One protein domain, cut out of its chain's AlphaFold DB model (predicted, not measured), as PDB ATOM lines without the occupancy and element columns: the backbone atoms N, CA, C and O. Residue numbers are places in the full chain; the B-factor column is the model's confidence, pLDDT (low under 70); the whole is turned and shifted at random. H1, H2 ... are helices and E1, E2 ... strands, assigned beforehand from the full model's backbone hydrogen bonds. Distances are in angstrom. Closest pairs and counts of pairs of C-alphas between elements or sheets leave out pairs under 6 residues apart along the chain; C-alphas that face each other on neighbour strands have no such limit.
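Overview. This is residues 350 to 489 of the 567 residues of an uncharacterized protein of Thraustotheca clavata (UniProt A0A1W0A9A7). With little regular structure, this rounded body has a wall, the sheet E2 E3 E4 E5, with H4 packed on one face; H3 packs on H4 and H2 on H3, and two long stretches with no named element, residues 388 to 416 and 432 to 451, link H2 to H3 and E2 to H4. Printed are 140 residues, under half in named elements, class mixed: H1 E1 H2 H3 E2 H4 E3 E4 E5. The mixed sheet's order is E2 E3 E4 E5. It is compact, radius of gyration of the C-alphas 14.0 A, spanning 35 by 33 by 25 A.

Along the chain. Find E2 at residues 429 to 431, E3 467 to 470, E4 474 to 478, E5 484 to 488, ending at (3.577, -21.660, 17.786). H4, 452 to 462, spans 15.3 A; H3 is 417 to 423. H2, 376 to 387, begins at (21.830, -50.440, 13.252) and spans 15.9 A. H1 is 357 to 360, E1 368 to 370.

Arrangement. E3 E4 E5 form a meander, successive antiparallel neighbours: N 469 to O 476, 2.8 A; N 477 to O 485, 2.9 A. E2 is parallel to E3: N 431 to O 470, 2.8 A. H4 touches H3 at C-alphas 418 and 452, the closest, 5.9 A.

Size, cuts and confidence. The printed part has no cut; H2 to H3 and E2 to H4 are long links. Residues 371 to 373, 386 to 393 and 399 to 414 have pLDDT under 70.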
ATOM      1  N   LYS A 350      16.046 -35.308  20.711       93.69
ATOM      2  CA  LYS A 350      16.332 -35.925  22.008       93.69
ATOM      3  C   LYS A 350      15.041 -36.232  22.754       93.69
ATOM      4  O   LYS A 350      13.991 -35.678  22.431       93.69
ATOM      5  N   TRP A 351      15.095 -37.097  23.763       96.25
ATOM      6  CA  TRP A 351      13.979 -37.222  24.700       96.25
ATOM      7  C   TRP A 351      13.965 -36.013  25.632       96.25
ATOM      8  O   TRP A 351      15.009 -35.431  25.936       96.25
ATOM      9  N   LEU A 352      12.778 -35.616  26.085       95.12
ATOM     10  CA  LEU A 352      12.615 -34.386  26.863       95.12
ATOM     11  C   LEU A 352      13.325 -34.441  28.235       95.12
ATOM     12  O   LEU A 352      13.645 -33.398  28.806       95.12
ATOM     13  N   ASP A 353      13.627 -35.631  28.751       95.00
ATOM     14  CA  ASP A 353      14.418 -35.845  29.971       95.00
ATOM     15  C   ASP A 353      15.934 -35.937  29.718       95.00
ATOM     16  O   ASP A 353      16.707 -36.060  30.661       95.00
ATOM     17  N   ASN A 354      16.373 -35.819  28.460       94.44
ATOM     18  CA  ASN A 354      17.759 -35.990  28.025       94.44
ATOM     19  C   ASN A 354      18.343 -37.382  28.337       94.44
ATOM     20  O   ASN A 354      19.553 -37.498  28.547       94.44
ATOM     21  N   ALA A 355      17.517 -38.431  28.359       94.88
ATOM     22  CA  ALA A 355      18.023 -39.786  28.540       94.88
ATOM     23  C   ALA A 355      18.954 -40.219  27.387       94.88
ATOM     24  O   ALA A 355      18.860 -39.707  26.267       94.88
ATOM     25  N   GLN A 356      19.876 -41.142  27.671       93.81
ATOM     26  CA  GLN A 356      20.917 -41.566  26.729       93.81
ATOM     27  C   GLN A 356      20.370 -42.600  25.740       93.81
ATOM     28  O   GLN A 356      19.638 -43.502  26.145       93.81
ATOM     29  N   GLY A 357      20.752 -42.518  24.462       89.88
ATOM     30  CA  GLY A 357      20.312 -43.466  23.426       89.88
ATOM     31  C   GLY A 357      20.579 -44.927  23.788       89.88
ATOM     32  O   GLY A 357      19.669 -45.760  23.763       89.88
ATOM     33  N   ALA A 358      21.813 -45.205  24.213       90.38
ATOM     34  CA  ALA A 358      22.278 -46.533  24.607       90.38
ATOM     35  C   ALA A 358      21.447 -47.187  25.728       90.38
ATOM     36  O   ALA A 358      21.247 -48.398  25.707       90.38
ATOM     37  N   GLN A 359      20.887 -46.406  26.663       94.06
ATOM     38  CA  GLN A 359      20.074 -46.933  27.774       94.06
ATOM     39  C   GLN A 359      18.789 -47.632  27.309       94.06
ATOM     40  O   GLN A 359      18.232 -48.442  28.043       94.06
ATOM     41  N   PHE A 360      18.321 -47.328  26.096       92.88
ATOM     42  CA  PHE A 360      17.097 -47.888  25.524       92.88
ATOM     43  C   PHE A 360      17.381 -48.744  24.283       92.88
ATOM     44  O   PHE A 360      16.486 -48.945  23.471       92.88
ATOM     45  N   GLY A 361      18.618 -49.222  24.103       90.44
ATOM     46  CA  GLY A 361      19.001 -50.056  22.956       90.44
ATOM     47  C   GLY A 361      19.290 -49.277  21.667       90.44
ATOM     48  O   GLY A 361      19.301 -49.849  20.576       90.44
ATOM     49  N   GLY A 362      19.507 -47.964  21.766       89.38
ATOM     50  CA  GLY A 362      19.965 -47.142  20.653       89.38
ATOM     51  C   GLY A 362      21.456 -47.314  20.392       89.38
ATOM     52  O   GLY A 362      22.254 -47.319  21.320       89.38
ATOM     53  N   SER A 363      21.855 -47.391  19.125       86.00
ATOM     54  CA  SER A 363      23.262 -47.512  18.714       86.00
ATOM     55  C   SER A 363      23.992 -46.163  18.608       86.00
ATOM     56  O   SER A 363      24.840 -45.994  17.734       86.00
ATOM     57  N   TRP A 364      23.608 -45.168  19.410       85.50
ATOM     58  CA  TRP A 364      24.255 -43.855  19.430       85.50
ATOM     59  C   TRP A 364      24.572 -43.427  20.858       85.50
ATOM     60  O   TRP A 364      23.817 -43.712  21.794       85.50
ATOM     61  N   ASP A 365      25.660 -42.678  20.982       84.50
ATOM     62  CA  ASP A 365      26.105 -42.109  22.243       84.50
ATOM     63  C   ASP A 365      25.468 -40.742  22.486       84.50
ATOM     64  O   ASP A 365      25.184 -39.975  21.559       84.50
ATOM     65  N   GLY A 366      25.266 -40.405  23.756       89.56
ATOM     66  CA  GLY A 366      24.668 -39.134  24.128       89.56
ATOM     67  C   GLY A 366      23.137 -39.159  24.157       89.56
ATOM     68  O   GLY A 366      22.452 -40.133  23.830       89.56
ATOM     69  N   SER A 367      22.580 -38.014  24.544       91.94
ATOM     70  CA  SER A 367      21.134 -37.785  24.597       91.94
ATOM     71  C   SER A 367      20.544 -37.300  23.271       91.94
ATOM     72  O   SER A 367      19.324 -37.242  23.127       91.94
ATOM     73  N   ILE A 368      21.389 -36.947  22.295       89.88
ATOM     74  CA  ILE A 368      20.984 -36.359  21.016       89.88
ATOM     75  C   ILE A 368      21.185 -37.367  19.889       89.88
ATOM     76  O   ILE A 368      22.304 -37.770  19.580       89.88
ATOM     77  N   ARG A 369      20.090 -37.694  19.208       86.69
ATOM     78  CA  ARG A 369      20.090 -38.455  17.964       86.69
ATOM     79  C   ARG A 369      20.220 -37.515  16.773       86.69
ATOM     80  O   ARG A 369      19.503 -36.517  16.680       86.69
ATOM     81  N   HIS A 370      21.100 -37.862  15.840       81.25
ATOM     82  CA  HIS A 370      21.396 -37.042  14.673       81.25
ATOM     83  C   HIS A 370      20.710 -37.535  13.401       81.25
ATOM     84  O   HIS A 370      20.458 -38.710  13.158       81.25
ATOM     85  N   GLY A 371      20.407 -36.561  12.555       65.19
ATOM     86  CA  GLY A 371      19.484 -36.678  11.449       65.19
ATOM     87  C   GLY A 371      20.095 -37.259  10.183       65.19
ATOM     88  O   GLY A 371      19.407 -37.306   9.170       65.19
ATOM     89  N   ALA A 372      21.354 -37.665  10.232       58.16
ATOM     90  CA  ALA A 372      22.083 -38.261   9.120       58.16
ATOM     91  C   ALA A 372      22.524 -39.700   9.436       58.16
ATOM     92  O   ALA A 372      23.238 -40.305   8.648       58.16
ATOM     93  N   THR A 373      22.121 -40.260  10.582       63.66
ATOM     94  CA  THR A 373      22.678 -41.531  11.041       63.66
ATOM     95  C   THR A 373      21.958 -42.720  10.398       63.66
ATOM     96  O   THR A 373      20.794 -42.988  10.704       63.66
ATOM     97  N   LYS A 374      22.656 -43.444   9.515       70.75
ATOM     98  CA  LYS A 374      22.302 -44.804   9.077       70.75
ATOM     99  C   LYS A 374      22.898 -45.796  10.076       70.75
ATOM    100  O   LYS A 374      23.958 -46.362   9.842       70.75
ATOM    101  N   ASP A 375      22.247 -45.940  11.224       75.81
ATOM    102  CA  ASP A 375      22.706 -46.835  12.289       75.81
ATOM    103  C   ASP A 375      21.901 -48.135  12.375       75.81
ATOM    104  O   ASP A 375      20.813 -48.249  11.804       75.81
ATOM    105  N   ALA A 376      22.438 -49.119  13.102       80.56
ATOM    106  CA  ALA A 376      21.830 -50.440  13.252       80.56
ATOM    107  C   ALA A 376      20.373 -50.354  13.732       80.56
ATOM    108  O   ALA A 376      19.502 -51.030  13.185       80.56
ATOM    109  N   THR A 377      20.075 -49.462  14.685       83.25
ATOM    110  CA  THR A 377      18.703 -49.254  15.158       83.25
ATOM    111  C   THR A 377      17.779 -48.758  14.037       83.25
ATOM    112  O   THR A 377      16.672 -49.272  13.886       83.25
ATOM    113  N   SER A 378      18.214 -47.798  13.214       80.56
ATOM    114  CA  SER A 378      17.430 -47.307  12.067       80.56
ATOM    115  C   SER A 378      17.140 -48.407  11.061       80.56
ATOM    116  O   SER A 378      16.017 -48.491  10.564       80.56
ATOM    117  N   LEU A 379      18.143 -49.238  10.766       79.00
ATOM    118  CA  LEU A 379      18.030 -50.345   9.820       79.00
ATOM    119  C   LEU A 379      17.008 -51.375  10.305       79.00
ATOM    120  O   LEU A 379      16.136 -51.763   9.534       79.00
ATOM    121  N   ILE A 380      17.048 -51.742  11.590       80.88
ATOM    122  CA  ILE A 380      16.082 -52.665  12.204       80.88
ATOM    123  C   ILE A 380      14.667 -52.083  12.144       80.88
ATOM    124  O   ILE A 380      13.732 -52.744  11.696       80.88
ATOM    125  N   VAL A 381      14.502 -50.820  12.549       81.81
ATOM    126  CA  VAL A 381      13.201 -50.138  12.513       81.81
ATOM    127  C   VAL A 381      12.647 -50.121  11.089       81.81
ATOM    128  O   VAL A 381      11.496 -50.490  10.873       81.81
ATOM    129  N   ARG A 382      13.475 -49.761  10.104       77.31
ATOM    130  CA  ARG A 382      13.135 -49.784   8.675       77.31
ATOM    131  C   ARG A 382      12.746 -51.171   8.190       77.31
ATOM    132  O   ARG A 382      11.699 -51.315   7.568       77.31
ATOM    133  N   GLN A 383      13.557 -52.179   8.489       75.69
ATOM    134  CA  GLN A 383      13.310 -53.553   8.079       75.69
ATOM    135  C   GLN A 383      11.989 -54.069   8.649       75.69
ATOM    136  O   GLN A 383      11.228 -54.686   7.909       75.69
ATOM    137  N   ASN A 384      11.665 -53.759   9.906       77.12
ATOM    138  CA  ASN A 384      10.392 -54.143  10.518       77.12
ATOM    139  C   ASN A 384       9.191 -53.535   9.774       77.12
ATOM    140  O   ASN A 384       8.187 -54.217   9.559       77.12
ATOM    141  N   TYR A 385       9.295 -52.280   9.325       73.62
ATOM    142  CA  TYR A 385       8.228 -51.633   8.555       73.62
ATOM    143  C   TYR A 385       8.149 -52.121   7.101       73.62
ATOM    144  O   TYR A 385       7.042 -52.294   6.599       73.62
ATOM    145  N   CYS A 386       9.278 -52.404   6.441       67.12
ATOM    146  CA  CYS A 386       9.302 -52.890   5.053       67.12
ATOM    147  C   CYS A 386       8.969 -54.389   4.918       67.12
ATOM    148  O   CYS A 386       8.326 -54.787   3.952       67.12
ATOM    149  N   SER A 387       9.384 -55.226   5.877       61.19
ATOM    150  CA  SER A 387       9.184 -56.690   5.841       61.19
ATOM    151  C   SER A 387       7.762 -57.104   6.218       61.19
ATOM    152  O   SER A 387       7.341 -58.223   5.934       61.19
ATOM    153  N   SER A 388       6.991 -56.192   6.816       57.34
ATOM    154  CA  SER A 388       5.566 -56.368   7.101       57.34
ATOM    155  C   SER A 388       4.732 -56.242   5.816       57.34
ATOM    156  O   SER A 388       3.818 -55.427   5.730       57.34
ATOM    157  N   GLY A 389       5.039 -57.051   4.795       48.41
ATOM    158  CA  GLY A 389       4.474 -56.998   3.440       48.41
ATOM    159  C   GLY A 389       2.967 -57.280   3.316       48.41
ATOM    160  O   GLY A 389       2.480 -57.439   2.201       48.41
ATOM    161  N   LYS A 390       2.224 -57.360   4.430       45.47
ATOM    162  CA  LYS A 390       0.766 -57.572   4.502       45.47
ATOM    163  C   LYS A 390       0.131 -57.016   5.791       45.47
ATOM    164  O   LYS A 390      -0.733 -57.665   6.374       45.47
ATOM    165  N   GLN A 391       0.524 -55.835   6.269       47.94
ATOM    166  CA  GLN A 391      -0.250 -55.150   7.315       47.94
ATOM    167  C   GLN A 391      -0.801 -53.818   6.819       47.94
ATOM    168  O   GLN A 391      -0.110 -53.061   6.146       47.94
ATOM    169  N   GLN A 392      -2.068 -53.582   7.167       51.34
ATOM    170  CA  GLN A 392      -2.917 -52.408   6.933       51.34
ATOM    171  C   GLN A 392      -2.333 -51.119   7.557       51.34
ATOM    172  O   GLN A 392      -2.980 -50.444   8.355       51.34
ATOM    173  N   ASN A 393      -1.083 -50.787   7.251       58.25
ATOM    174  CA  ASN A 393      -0.350 -49.695   7.871       58.25
ATOM    175  C   ASN A 393      -0.574 -48.418   7.059       58.25
ATOM    176  O   ASN A 393      -0.199 -48.334   5.896       58.25
ATOM    177  N   CYS A 394      -1.181 -47.402   7.670       73.81
ATOM    178  CA  CYS A 394      -1.493 -46.131   7.011       73.81
ATOM    179  C   CYS A 394      -0.296 -45.163   6.919       73.81
ATOM    180  O   CYS A 394      -0.505 -43.975   6.685       73.81
ATOM    181  N   TRP A 395       0.932 -45.654   7.120       84.31
ATOM    182  CA  TRP A 395       2.167 -44.881   7.010       84.31
ATOM    183  C   TRP A 395       2.999 -45.373   5.824       84.31
ATOM    184  O   TRP A 395       3.432 -46.524   5.807       84.31
ATOM    185  N   HIS A 396       3.226 -44.488   4.854       82.69
ATOM    186  CA  HIS A 396       3.866 -44.776   3.571       82.69
ATOM    187  C   HIS A 396       5.160 -43.961   3.429       82.69
ATOM    188  O   HIS A 396       5.175 -42.930   2.744       82.69
ATOM    189  N   PRO A 397       6.240 -44.378   4.118       78.56
ATOM    190  CA  PRO A 397       7.547 -43.753   3.976       78.56
ATOM    191  C   PRO A 397       8.079 -43.930   2.550       78.56
ATOM    192  O   PRO A 397       7.721 -44.903   1.886       78.56
ATOM    193  N   ASN A 398       8.972 -43.050   2.080       77.75
ATOM    194  CA  ASN A 398       9.620 -43.268   0.781       77.75
ATOM    195  C   ASN A 398      10.377 -44.622   0.783       77.75
ATOM    196  O   ASN A 398      11.304 -44.789   1.595       77.75
ATOM    197  N   PRO A 399       9.993 -45.569  -0.101       69.81
ATOM    198  CA  PRO A 399      10.551 -46.919  -0.134       69.81
ATOM    199  C   PRO A 399      11.980 -46.959  -0.683       69.81
ATOM    200  O   PRO A 399      12.772 -47.795  -0.254       69.81
ATOM    201  N   GLU A 400      12.327 -46.032  -1.580       67.81
ATOM    202  CA  GLU A 400      13.604 -45.982  -2.300       67.81
ATOM    203  C   GLU A 400      14.196 -44.565  -2.238       67.81
ATOM    204  O   GLU A 400      14.183 -43.811  -3.213       67.81
ATOM    205  N   PRO A 401      14.704 -44.150  -1.067       63.03
ATOM    206  CA  PRO A 401      15.596 -42.999  -0.987       63.03
ATOM    207  C   PRO A 401      16.700 -42.992  -2.062       63.03
ATOM    208  O   PRO A 401      17.408 -43.986  -2.222       63.03
ATOM    209  N   ALA A 402      16.955 -41.836  -2.679       57.09
ATOM    210  CA  ALA A 402      18.146 -41.630  -3.504       57.09
ATOM    211  C   ALA A 402      19.423 -41.437  -2.650       57.09
ATOM    212  O   ALA A 402      19.385 -40.820  -1.581       57.09
ATOM    213  N   GLU A 403      20.568 -41.918  -3.143       56.44
ATOM    214  CA  GLU A 403      21.902 -41.593  -2.604       56.44
ATOM    215  C   GLU A 403      22.236 -40.097  -2.794       56.44
ATOM    216  O   GLU A 403      21.750 -39.488  -3.754       56.44
ATOM    217  N   PRO A 404      23.047 -39.459  -1.918       52.22
ATOM    218  CA  PRO A 404      23.757 -39.986  -0.736       52.22
ATOM    219  C   PRO A 404      22.920 -40.013   0.560       52.22
ATOM    220  O   PRO A 404      23.430 -40.241   1.654       52.22
ATOM    221  N   TRP A 405      21.631 -39.688   0.484       53.38
ATOM    222  CA  TRP A 405      20.838 -39.335   1.665       53.38
ATOM    223  C   TRP A 405      20.155 -40.536   2.324       53.38
ATOM    224  O   TRP A 405      19.348 -40.338   3.235       53.38
ATOM    225  N   GLY A 406      20.412 -41.752   1.832       53.81
ATOM    226  CA  GLY A 406      19.278 -42.591   1.496       53.81
ATOM    227  C   GLY A 406      19.412 -44.114   1.353       53.81
ATOM    228  O   GLY A 406      18.602 -44.853   1.927       53.81
ATOM    229  N   GLY A 407      20.310 -44.600   0.502       54.59
ATOM    230  CA  GLY A 407      20.172 -45.935  -0.086       54.59
ATOM    231  C   GLY A 407      20.305 -47.099   0.904       54.59
ATOM    232  O   GLY A 407      20.753 -46.950   2.045       54.59
ATOM    233  N   LEU A 408      19.815 -48.271   0.469       49.47
ATOM    234  CA  LEU A 408      19.624 -49.524   1.229       49.47
ATOM    235  C   LEU A 408      19.474 -49.308   2.748       49.47
ATOM    236  O   LEU A 408      20.212 -49.856   3.565       49.47
ATOM    237  N   TYR A 409      18.473 -48.474   3.061       53.62
ATOM    238  CA  TYR A 409      17.726 -48.329   4.317       53.62
ATOM    239  C   TYR A 409      17.963 -47.103   5.223       53.62
ATOM    240  O   TYR A 409      17.572 -47.141   6.389       53.62
ATOM    241  N   GLY A 410      18.410 -45.951   4.716       53.25
ATOM    242  CA  GLY A 410      18.121 -44.687   5.422       53.25
ATOM    243  C   GLY A 410      18.637 -43.442   4.712       53.25
ATOM    244  O   GLY A 410      19.757 -43.487   4.236       53.25
ATOM    245  N   LYS A 411      17.928 -42.301   4.631       61.00
ATOM    246  CA  LYS A 411      16.560 -41.892   5.034       61.00
ATOM    247  C   LYS A 411      15.749 -41.415   3.818       61.00
ATOM    248  O   LYS A 411      16.337 -40.783   2.952       61.00
ATOM    249  N   PRO A 412      14.404 -41.592   3.788       54.50
ATOM    250  CA  PRO A 412      13.511 -40.423   3.793       54.50
ATOM    251  C   PRO A 412      12.302 -40.430   4.763       54.50
ATOM    252  O   PRO A 412      11.801 -39.347   4.995       54.50
ATOM    253  N   CYS A 413      11.920 -41.497   5.489       62.06
ATOM    254  CA  CYS A 413      11.442 -41.370   6.895       62.06
ATOM    255  C   CYS A 413      11.444 -42.700   7.683       62.06
ATOM    256  O   CYS A 413      11.543 -43.774   7.099       62.06
ATOM    257  N   GLY A 414      11.503 -42.619   9.020       59.59
ATOM    258  CA  GLY A 414      11.902 -43.715   9.922       59.59
ATOM    259  C   GLY A 414      13.123 -43.392  10.787       59.59
ATOM    260  O   GLY A 414      13.911 -44.279  11.074       59.59
ATOM    261  N   HIS A 415      13.344 -42.116  11.121       72.81
ATOM    262  CA  HIS A 415      14.672 -41.654  11.498       72.81
ATOM    263  C   HIS A 415      14.928 -41.320  12.962       72.81
ATOM    264  O   HIS A 415      15.582 -42.073  13.666       72.81
ATOM    265  N   ASN A 416      14.532 -40.127  13.386       85.69
ATOM    266  CA  ASN A 416      14.847 -39.636  14.710       85.69
ATOM    267  C   ASN A 416      13.622 -39.921  15.544       85.69
ATOM    268  O   ASN A 416      13.644 -40.819  16.366       85.69
ATOM    269  N   GLU A 417      12.511 -39.278  15.208       90.88
ATOM    270  CA  GLU A 417      11.296 -39.363  16.003       90.88
ATOM    271  C   GLU A 417      10.692 -40.772  15.962       90.88
ATOM    272  O   GLU A 417      10.265 -41.291  16.992       90.88
ATOM    273  N   VAL A 418      10.741 -41.435  14.799       90.56
ATOM    274  CA  VAL A 418      10.273 -42.822  14.627       90.56
ATOM    275  C   VAL A 418      11.144 -43.816  15.397       90.56
ATOM    276  O   VAL A 418      10.603 -44.690  16.068       90.56
ATOM    277  N   VAL A 419      12.476 -43.694  15.334       89.94
ATOM    278  CA  VAL A 419      13.387 -44.588  16.078       89.94
ATOM    279  C   VAL A 419      13.285 -44.324  17.573       89.94
ATOM    280  O   VAL A 419      13.150 -45.257  18.355       89.94
ATOM    281  N   MET A 420      13.272 -43.059  17.982       92.88
ATOM    282  CA  MET A 420      13.112 -42.680  19.383       92.88
ATOM    283  C   MET A 420      11.762 -43.131  19.941       92.88
ATOM    284  O   MET A 420      11.702 -43.561  21.089       92.88
ATOM    285  N   HIS A 421      10.699 -43.100  19.132       93.88
ATOM    286  CA  HIS A 421       9.412 -43.690  19.494       93.88
ATOM    287  C   HIS A 421       9.478 -45.220  19.538       93.88
ATOM    288  O   HIS A 421       8.846 -45.827  20.389       93.88
ATOM    289  N   HIS A 422      10.201 -45.870  18.627       92.06
ATOM    290  CA  HIS A 422      10.353 -47.326  18.656       92.06
ATOM    291  C   HIS A 422      11.041 -47.797  19.943       92.06
ATOM    292  O   HIS A 422      10.548 -48.719  20.581       92.06
ATOM    293  N   LEU A 423      12.129 -47.132  20.341       93.12
ATOM    294  CA  LEU A 423      12.881 -47.477  21.549       93.12
ATOM    295  C   LEU A 423      12.162 -47.075  22.839       93.12
ATOM    296  O   LEU A 423      12.233 -47.781  23.840       93.12
ATOM    297  N   ARG A 424      11.463 -45.935  22.829       94.56
ATOM    298  CA  ARG A 424      10.721 -45.435  23.990       94.56
ATOM    299  C   ARG A 424       9.343 -44.902  23.566       94.56
ATOM    300  O   ARG A 424       9.180 -43.690  23.375       94.56
ATOM    301  N   PRO A 425       8.349 -45.795  23.398       94.88
ATOM    302  CA  PRO A 425       7.026 -45.439  22.884       94.88
ATOM    303  C   PRO A 425       6.327 -44.360  23.706       94.88
ATOM    304  O   PRO A 425       6.353 -44.390  24.937       94.88
ATOM    305  N   PHE A 426       5.674 -43.424  23.013       95.56
ATOM    306  CA  PHE A 426       4.889 -42.321  23.592       95.56
ATOM    307  C   PHE A 426       5.632 -41.383  24.552       95.56
ATOM    308  O   PHE A 426       5.004 -40.508  25.147       95.56
ATOM    309  N   PHE A 427       6.951 -41.509  24.704       96.38
ATOM    310  CA  PHE A 427       7.691 -40.592  25.556       96.38
ATOM    311  C   PHE A 427       7.880 -39.232  24.867       96.38
ATOM    312  O   PHE A 427       8.168 -39.210  23.665       96.38
ATOM    313  N   PRO A 428       7.765 -38.099  25.589       96.38
ATOM    314  CA  PRO A 428       7.933 -36.776  25.001       96.38
ATOM    315  C   PRO A 428       9.300 -36.589  24.338       96.38
ATOM    316  O   PRO A 428      10.348 -36.879  24.922       96.38
ATOM    317  N   GLN A 429       9.280 -36.056  23.121       95.69
ATOM    318  CA  GLN A 429      10.474 -35.820  22.307       95.69
ATOM    319  C   GLN A 429      10.676 -34.322  22.075       95.69
ATOM    320  O   GLN A 429       9.711 -33.560  22.056       95.69
ATOM    321  N   GLU A 430      11.921 -33.901  21.872       94.62
ATOM    322  CA  GLU A 430      12.311 -32.531  21.548       94.62
ATOM    323  C   GLU A 430      13.144 -32.519  20.262       94.62
ATOM    324  O   GLU A 430      14.263 -33.037  20.235       94.62
ATOM    325  N   VAL A 431      12.590 -31.933  19.196       90.88
ATOM    326  CA  VAL A 431      13.281 -31.688  17.925       90.88
ATOM    327  C   VAL A 431      14.012 -30.352  18.051       90.88
ATOM    328  O   VAL A 431      13.399 -29.291  18.140       90.88
ATOM    329  N   VAL A 432      15.338 -30.409  18.112       85.25
ATOM    330  CA  VAL A 432      16.187 -29.319  18.613       85.25
ATOM    331  C   VAL A 432      16.432 -28.254  17.549       85.25
ATOM    332  O   VAL A 432      16.228 -27.065  17.777       85.25
ATOM    333  N   ASN A 433      16.890 -28.675  16.376       75.62
ATOM    334  CA  ASN A 433      17.370 -27.781  15.325       75.62
ATOM    335  C   ASN A 433      16.711 -28.099  13.978       75.62
ATOM    336  O   ASN A 433      17.286 -27.789  12.944       75.62
ATOM    337  N   ALA A 434      15.574 -28.791  13.974       77.25
ATOM    338  CA  ALA A 434      14.865 -29.178  12.765       77.25
ATOM    339  C   ALA A 434      13.353 -29.181  13.004       77.25
ATOM    340  O   ALA A 434      12.884 -28.959  14.119       77.25
ATOM    341  N   ARG A 435      12.586 -29.449  11.951       82.12
ATOM    342  CA  ARG A 435      11.159 -29.729  12.063       82.12
ATOM    343  C   ARG A 435      10.925 -31.221  11.968       82.12
ATOM    344  O   ARG A 435      11.600 -31.883  11.175       82.12
ATOM    345  N   ILE A 436       9.938 -31.726  12.700       87.00
ATOM    346  CA  ILE A 436       9.408 -33.057  12.425       87.00
ATOM    347  C   ILE A 436       8.926 -33.097  10.972       87.00
ATOM    348  O   ILE A 436       8.123 -32.266  10.533       87.00
ATOM    349  N   CYS A 437       9.475 -34.025  10.191       85.00
ATOM    350  CA  CYS A 437       9.098 -34.131   8.792       85.00
ATOM    351  C   CYS A 437       7.673 -34.680   8.672       85.00
ATOM    352  O   CYS A 437       7.226 -35.502   9.476       85.00
ATOM    353  N   SER A 438       6.972 -34.204   7.653       86.75
ATOM    354  CA  SER A 438       5.601 -34.590   7.325       86.75
ATOM    355  C   SER A 438       5.418 -34.582   5.815       86.75
ATOM    356  O   SER A 438       6.279 -34.076   5.099       86.75
ATOM    357  N   ARG A 439       4.288 -35.071   5.316       84.31
ATOM    358  CA  ARG A 439       3.953 -34.976   3.892       84.31
ATOM    359  C   ARG A 439       3.865 -33.515   3.422       84.31
ATOM    360  O   ARG A 439       4.313 -33.194   2.326       84.31
ATOM    361  N   GLU A 440       3.347 -32.617   4.269       79.50
ATOM    362  CA  GLU A 440       3.270 -31.168   3.994       79.50
ATOM    363  C   GLU A 440       4.659 -30.501   4.029       79.50
ATOM    364  O   GLU A 440       4.973 -29.624   3.221       79.50
ATOM    365  N   LYS A 441       5.519 -30.931   4.959       79.12
ATOM    366  CA  LYS A 441       6.892 -30.432   5.129       79.12
ATOM    367  C   LYS A 441       7.880 -31.601   5.059       79.12
ATOM    368  O   LYS A 441       8.386 -32.030   6.105       79.12
ATOM    369  N   PRO A 442       8.133 -32.142   3.854       77.25
ATOM    370  CA  PRO A 442       8.927 -33.348   3.703       77.25
ATOM    371  C   PRO A 442      10.384 -33.095   4.061       77.25
ATOM    372  O   PRO A 442      10.932 -32.007   3.857       77.25
ATOM    373  N   ALA A 443      11.025 -34.136   4.587       74.88
ATOM    374  CA  ALA A 443      12.472 -34.178   4.636       74.88
ATOM    375  C   ALA A 443      13.029 -34.194   3.195       74.88
ATOM    376  O   ALA A 443      12.337 -34.619   2.268       74.88
ATOM    377  N   PRO A 444      14.280 -33.760   2.987       70.50
ATOM    378  CA  PRO A 444      14.934 -33.853   1.682       70.50
ATOM    379  C   PRO A 444      14.872 -35.281   1.141       70.50
ATOM    380  O   PRO A 444      15.231 -36.215   1.854       70.50
ATOM    381  N   GLY A 445      14.403 -35.445  -0.097       71.12
ATOM    382  CA  GLY A 445      14.241 -36.764  -0.716       71.12
ATOM    383  C   GLY A 445      12.993 -37.540  -0.268       71.12
ATOM    384  O   GLY A 445      12.834 -38.688  -0.670       71.12
ATOM    385  N   ASN A 446      12.103 -36.949   0.538       76.44
ATOM    386  CA  ASN A 446      10.824 -37.546   0.960       76.44
ATOM    387  C   ASN A 446       9.599 -36.821   0.371       76.44
ATOM    388  O   ASN A 446       8.502 -36.906   0.920       76.44
ATOM    389  N   ASP A 447       9.775 -36.042  -0.697       75.25
ATOM    390  CA  ASP A 447       8.667 -35.328  -1.329       75.25
ATOM    391  C   ASP A 447       7.609 -36.313  -1.852       75.25
ATOM    392  O   ASP A 447       7.926 -37.255  -2.573       75.25
ATOM    393  N   GLY A 448       6.344 -36.080  -1.490       77.12
ATOM    394  CA  GLY A 448       5.213 -36.925  -1.893       77.12
ATOM    395  C   GLY A 448       4.962 -38.150  -1.007       77.12
ATOM    396  O   GLY A 448       3.992 -38.864  -1.249       77.12
ATOM    397  N   PHE A 449       5.772 -38.366   0.031       82.56
ATOM    398  CA  PHE A 449       5.650 -39.495   0.956       82.56
ATOM    399  C   PHE A 449       5.326 -39.035   2.379       82.56
ATOM    400  O   PHE A 449       5.494 -37.863   2.729       82.56
ATOM    401  N   ASP A 450       4.869 -39.966   3.214       86.69
ATOM    402  CA  ASP A 450       4.628 -39.689   4.629       86.69
ATOM    403  C   ASP A 450       5.928 -39.384   5.356       86.69
ATOM    404  O   ASP A 450       6.970 -39.907   4.987       86.69
ATOM    405  N   GLY A 451       5.891 -38.543   6.384       88.06
ATOM    406  CA  GLY A 451       7.025 -38.233   7.247       88.06
ATOM    407  C   GLY A 451       6.928 -38.919   8.611       88.06
ATOM    408  O   GLY A 451       6.127 -39.824   8.835       88.06
ATOM    409  N   CYS A 452       7.769 -38.491   9.553       90.25
ATOM    410  CA  CYS A 452       7.718 -38.943  10.943       90.25
ATOM    411  C   CYS A 452       6.408 -38.551  11.631       90.25
ATOM    412  O   CYS A 452       5.962 -39.265  12.522       90.25
ATOM    413  N   LEU A 453       5.797 -37.426  11.252       92.69
ATOM    414  CA  LEU A 453       4.565 -36.982  11.891       92.69
ATOM    415  C   LEU A 453       3.410 -37.959  11.634       92.69
ATOM    416  O   LEU A 453       2.746 -38.368  12.581       92.69
ATOM    417  N   GLU A 454       3.216 -38.384  10.386       92.69
ATOM    418  CA  GLU A 454       2.159 -39.325  10.003       92.69
ATOM    419  C   GLU A 454       2.352 -40.696  10.668       92.69
ATOM    420  O   GLU A 454       1.378 -41.334  11.073       92.69
ATOM    421  N   HIS A 455       3.605 -41.128  10.864       91.62
ATOM    422  CA  HIS A 455       3.913 -42.327  11.652       91.62
ATOM    423  C   HIS A 455       3.399 -42.217  13.086       91.62
ATOM    424  O   HIS A 455       2.739 -43.130  13.584       91.62
ATOM    425  N   LEU A 456       3.695 -41.101  13.750       94.44
ATOM    426  CA  LEU A 456       3.304 -40.894  15.139       94.44
ATOM    427  C   LEU A 456       1.790 -40.712  15.275       94.44
ATOM    428  O   LEU A 456       1.206 -41.266  16.201       94.44
ATOM    429  N   GLN A 457       1.132 -40.040  14.323       95.12
ATOM    430  CA  GLN A 457      -0.335 -39.991  14.239       95.12
ATOM    431  C   GLN A 457      -0.942 -41.389  14.186       95.12
ATOM    432  O   GLN A 457      -1.866 -41.698  14.941       95.12
ATOM    433  N   TRP A 458      -0.393 -42.255  13.332       92.25
ATOM    434  CA  TRP A 458      -0.823 -43.644  13.258       92.25
ATOM    435  C   TRP A 458      -0.572 -44.395  14.568       92.25
ATOM    436  O   TRP A 458      -1.471 -45.090  15.036       92.25
ATOM    437  N   LYS A 459       0.603 -44.249  15.194       93.38
ATOM    438  CA  LYS A 459       0.893 -44.900  16.481       93.38
ATOM    439  C   LYS A 459      -0.064 -44.456  17.579       93.38
ATOM    440  O   LYS A 459      -0.556 -45.317  18.306       93.38
ATOM    441  N   CYS A 460      -0.372 -43.166  17.659       95.56
ATOM    442  CA  CYS A 460      -1.363 -42.639  18.588       95.56
ATOM    443  C   CYS A 460      -2.742 -43.255  18.361       95.56
ATOM    444  O   CYS A 460      -3.315 -43.795  19.305       95.56
ATOM    445  N   LYS A 461      -3.203 -43.279  17.104       95.00
ATOM    446  CA  LYS A 461      -4.475 -43.896  16.711       95.00
ATOM    447  C   LYS A 461      -4.539 -45.389  17.029       95.00
ATOM    448  O   LYS A 461      -5.513 -45.861  17.602       95.00
ATOM    449  N   ALA A 462      -3.494 -46.134  16.681       92.81
ATOM    450  CA  ALA A 462      -3.441 -47.583  16.851       92.81
ATOM    451  C   ALA A 462      -3.382 -48.021  18.323       92.81
ATOM    452  O   ALA A 462      -3.805 -49.126  18.641       92.81
ATOM    453  N   ASN A 463      -2.857 -47.176  19.214       94.69
ATOM    454  CA  ASN A 463      -2.714 -47.489  20.641       94.69
ATOM    455  C   ASN A 463      -3.676 -46.684  21.526       94.69
ATOM    456  O   ASN A 463      -3.544 -46.732  22.746       94.69
ATOM    457  N   ASN A 464      -4.596 -45.915  20.927       95.75
ATOM    458  CA  ASN A 464      -5.494 -44.989  21.619       95.75
ATOM    459  C   ASN A 464      -4.764 -44.125  22.668       95.75
ATOM    460  O   ASN A 464      -5.206 -43.979  23.807       95.75
ATOM    461  N   ARG A 465      -3.601 -43.576  22.299       96.81
ATOM    462  CA  ARG A 465      -2.723 -42.868  23.238       96.81
ATOM    463  C   ARG A 465      -2.173 -41.590  22.634       96.81
ATOM    464  O   ARG A 465      -1.606 -41.608  21.548       96.81
ATOM    465  N   ALA A 466      -2.321 -40.484  23.352       96.81
ATOM    466  CA  ALA A 466      -1.805 -39.193  22.923       96.81
ATOM    467  C   ALA A 466      -0.304 -39.040  23.218       96.81
ATOM    468  O   ALA A 466       0.237 -39.702  24.106       96.81
ATOM    469  N   MET A 467       0.362 -38.132  22.503       97.12
ATOM    470  CA  MET A 467       1.738 -37.738  22.811       97.12
ATOM    471  C   MET A 467       2.030 -36.278  22.461       97.12
ATOM    472  O   MET A 467       1.393 -35.676  21.595       97.12
ATOM    473  N   THR A 468       3.061 -35.730  23.104       96.94
ATOM    474  CA  THR A 468       3.558 -34.370  22.871       96.94
ATOM    475  C   THR A 468       4.959 -34.399  22.270       96.94
ATOM    476  O   THR A 468       5.828 -35.147  22.722       96.94
ATOM    477  N   ILE A 469       5.198 -33.526  21.292       96.06
ATOM    478  CA  ILE A 469       6.499 -33.300  20.662       96.06
ATOM    479  C   ILE A 469       6.827 -31.810  20.759       96.06
ATOM    480  O   ILE A 469       6.052 -30.949  20.341       96.06
ATOM    481  N   TRP A 470       7.987 -31.500  21.322       95.12
ATOM    482  CA  TRP A 470       8.553 -30.158  21.355       95.12
ATOM    483  C   TRP A 470       9.352 -29.954  20.070       95.12
ATOM    484  O   TRP A 470      10.551 -30.198  20.029       95.12
ATOM    485  N   ASP A 471       8.669 -29.551  19.005       91.25
ATOM    486  CA  ASP A 471       9.290 -29.218  17.726       91.25
ATOM    487  C   ASP A 471      10.079 -27.899  17.813       91.25
ATOM    488  O   ASP A 471       9.841 -27.082  18.708       91.25
ATOM    489  N   SER A 472      11.023 -27.651  16.901       83.75
ATOM    490  CA  SER A 472      11.827 -26.421  16.938       83.75
ATOM    491  C   SER A 472      10.984 -25.151  16.799       83.75
ATOM    492  O   SER A 472      11.313 -24.145  17.419       83.75
ATOM    493  N   GLU A 473       9.876 -25.184  16.051       84.00
ATOM    494  CA  GLU A 473       8.999 -24.020  15.843       84.00
ATOM    495  C   GLU A 473       7.732 -24.074  16.716       84.00
ATOM    496  O   GLU A 473       7.147 -23.036  17.052       84.00
ATOM    497  N   GLN A 474       7.291 -25.281  17.082       90.44
ATOM    498  CA  GLN A 474       5.958 -25.520  17.636       90.44
ATOM    499  C   GLN A 474       5.971 -26.495  18.817       90.44
ATOM    500  O   GLN A 474       6.806 -27.383  18.918       90.44
ATOM    501  N   TRP A 475       4.985 -26.383  19.701       95.06
ATOM    502  CA  TRP A 475       4.583 -27.508  20.545       95.06
ATOM    503  C   TRP A 475       3.473 -28.260  19.821       95.06
ATOM    504  O   TRP A 475       2.414 -27.693  19.534       95.06
ATOM    505  N   ILE A 476       3.743 -29.517  19.486       96.19
ATOM    506  CA  ILE A 476       2.855 -30.385  18.721       96.19
ATOM    507  C   ILE A 476       2.232 -31.392  19.680       96.19
ATOM    508  O   ILE A 476       2.929 -32.016  20.478       96.19
ATOM    509  N   PHE A 477       0.919 -31.560  19.586       97.75
ATOM    510  CA  PHE A 477       0.178 -32.574  20.316       97.75
ATOM    511  C   PHE A 477      -0.565 -33.465  19.342       97.75
ATOM    512  O   PHE A 477      -1.332 -32.974  18.516       97.75
ATOM    513  N   ILE A 478      -0.330 -34.762  19.456       97.81
ATOM    514  CA  ILE A 478      -1.005 -35.781  18.670       97.81
ATOM    515  C   ILE A 478      -2.011 -36.444  19.602       97.81
ATOM    516  O   ILE A 478      -1.631 -37.040  20.609       97.81
ATOM    517  N   GLN A 479      -3.292 -36.288  19.294       96.81
ATOM    518  CA  GLN A 479      -4.388 -36.903  20.033       96.81
ATOM    519  C   GLN A 479      -4.427 -38.417  19.814       96.81
ATOM    520  O   GLN A 479      -3.863 -38.940  18.854       96.81
ATOM    521  N   SER A 480      -5.136 -39.120  20.697       96.19
ATOM    522  CA  SER A 480      -5.331 -40.569  20.612       96.19
ATOM    523  C   SER A 480      -6.082 -41.025  19.357       96.19
ATOM    524  O   SER A 480      -5.988 -42.190  19.007       96.19
ATOM    525  N   ASP A 481      -6.780 -40.133  18.653       95.06
ATOM    526  CA  ASP A 481      -7.431 -40.383  17.358       95.06
ATOM    527  C   ASP A 481      -6.514 -40.102  16.144       95.06
ATOM    528  O   ASP A 481      -6.883 -40.386  15.000       95.06
ATOM    529  N   GLY A 482      -5.309 -39.571  16.381       93.19
ATOM    530  CA  GLY A 482      -4.347 -39.151  15.361       93.19
ATOM    531  C   GLY A 482      -4.482 -37.690  14.904       93.19
ATOM    532  O   GLY A 482      -3.712 -37.261  14.040       93.19
ATOM    533  N   GLN A 483      -5.411 -36.902  15.456       95.19
ATOM    534  CA  GLN A 483      -5.522 -35.469  15.171       95.19
ATOM    535  C   GLN A 483      -4.309 -34.709  15.728       95.19
ATOM    536  O   GLN A 483      -3.846 -34.974  16.838       95.19
ATOM    537  N   VAL A 484      -3.788 -33.739  14.966       95.38
ATOM    538  CA  VAL A 484      -2.601 -32.966  15.362       95.38
ATOM    539  C   VAL A 484      -2.962 -31.521  15.667       95.38
ATOM    540  O   VAL A 484      -3.348 -30.762  14.778       95.38
ATOM    541  N   LEU A 485      -2.732 -31.117  16.911       94.69
ATOM    542  CA  LEU A 485      -2.845 -29.742  17.382       94.69
ATOM    543  C   LEU A 485      -1.452 -29.108  17.475       94.69
ATOM    544  O   LEU A 485      -0.479 -29.762  17.850       94.69
ATOM    545  N   ARG A 486      -1.346 -27.820  17.135       92.75
ATOM    546  CA  ARG A 486      -0.072 -27.083  17.093       92.75
ATOM    547  C   ARG A 486      -0.187 -25.764  17.836       92.75
ATOM    548  O   ARG A 486      -1.176 -25.053  17.690       92.75
ATOM    549  N   ILE A 487       0.855 -25.412  18.582       92.62
ATOM    550  CA  ILE A 487       1.005 -24.098  19.211       92.62
ATOM    551  C   ILE A 487       2.350 -23.519  18.793       92.62
ATOM    552  O   ILE A 487       3.389 -24.121  19.049       92.62
ATOM    553  N   ASN A 488       2.343 -22.342  18.169       88.56
ATOM    554  CA  ASN A 488       3.577 -21.660  17.786       88.56
ATOM    555  C   ASN A 488       4.304 -21.129  19.025       88.56
ATOM    556  O   ASN A 488       3.733 -20.357  19.799       88.56
ATOM    557  N   LYS A 489       5.590 -21.465  19.162       90.56
ATOM    558  CA  LYS A 489       6.439 -20.986  20.266       90.56
ATOM    559  C   LYS A 489       6.590 -19.463  20.273       90.56
ATOM    560  O   LYS A 489       6.716 -18.851  21.331       90.56
TER     561      LYS A 489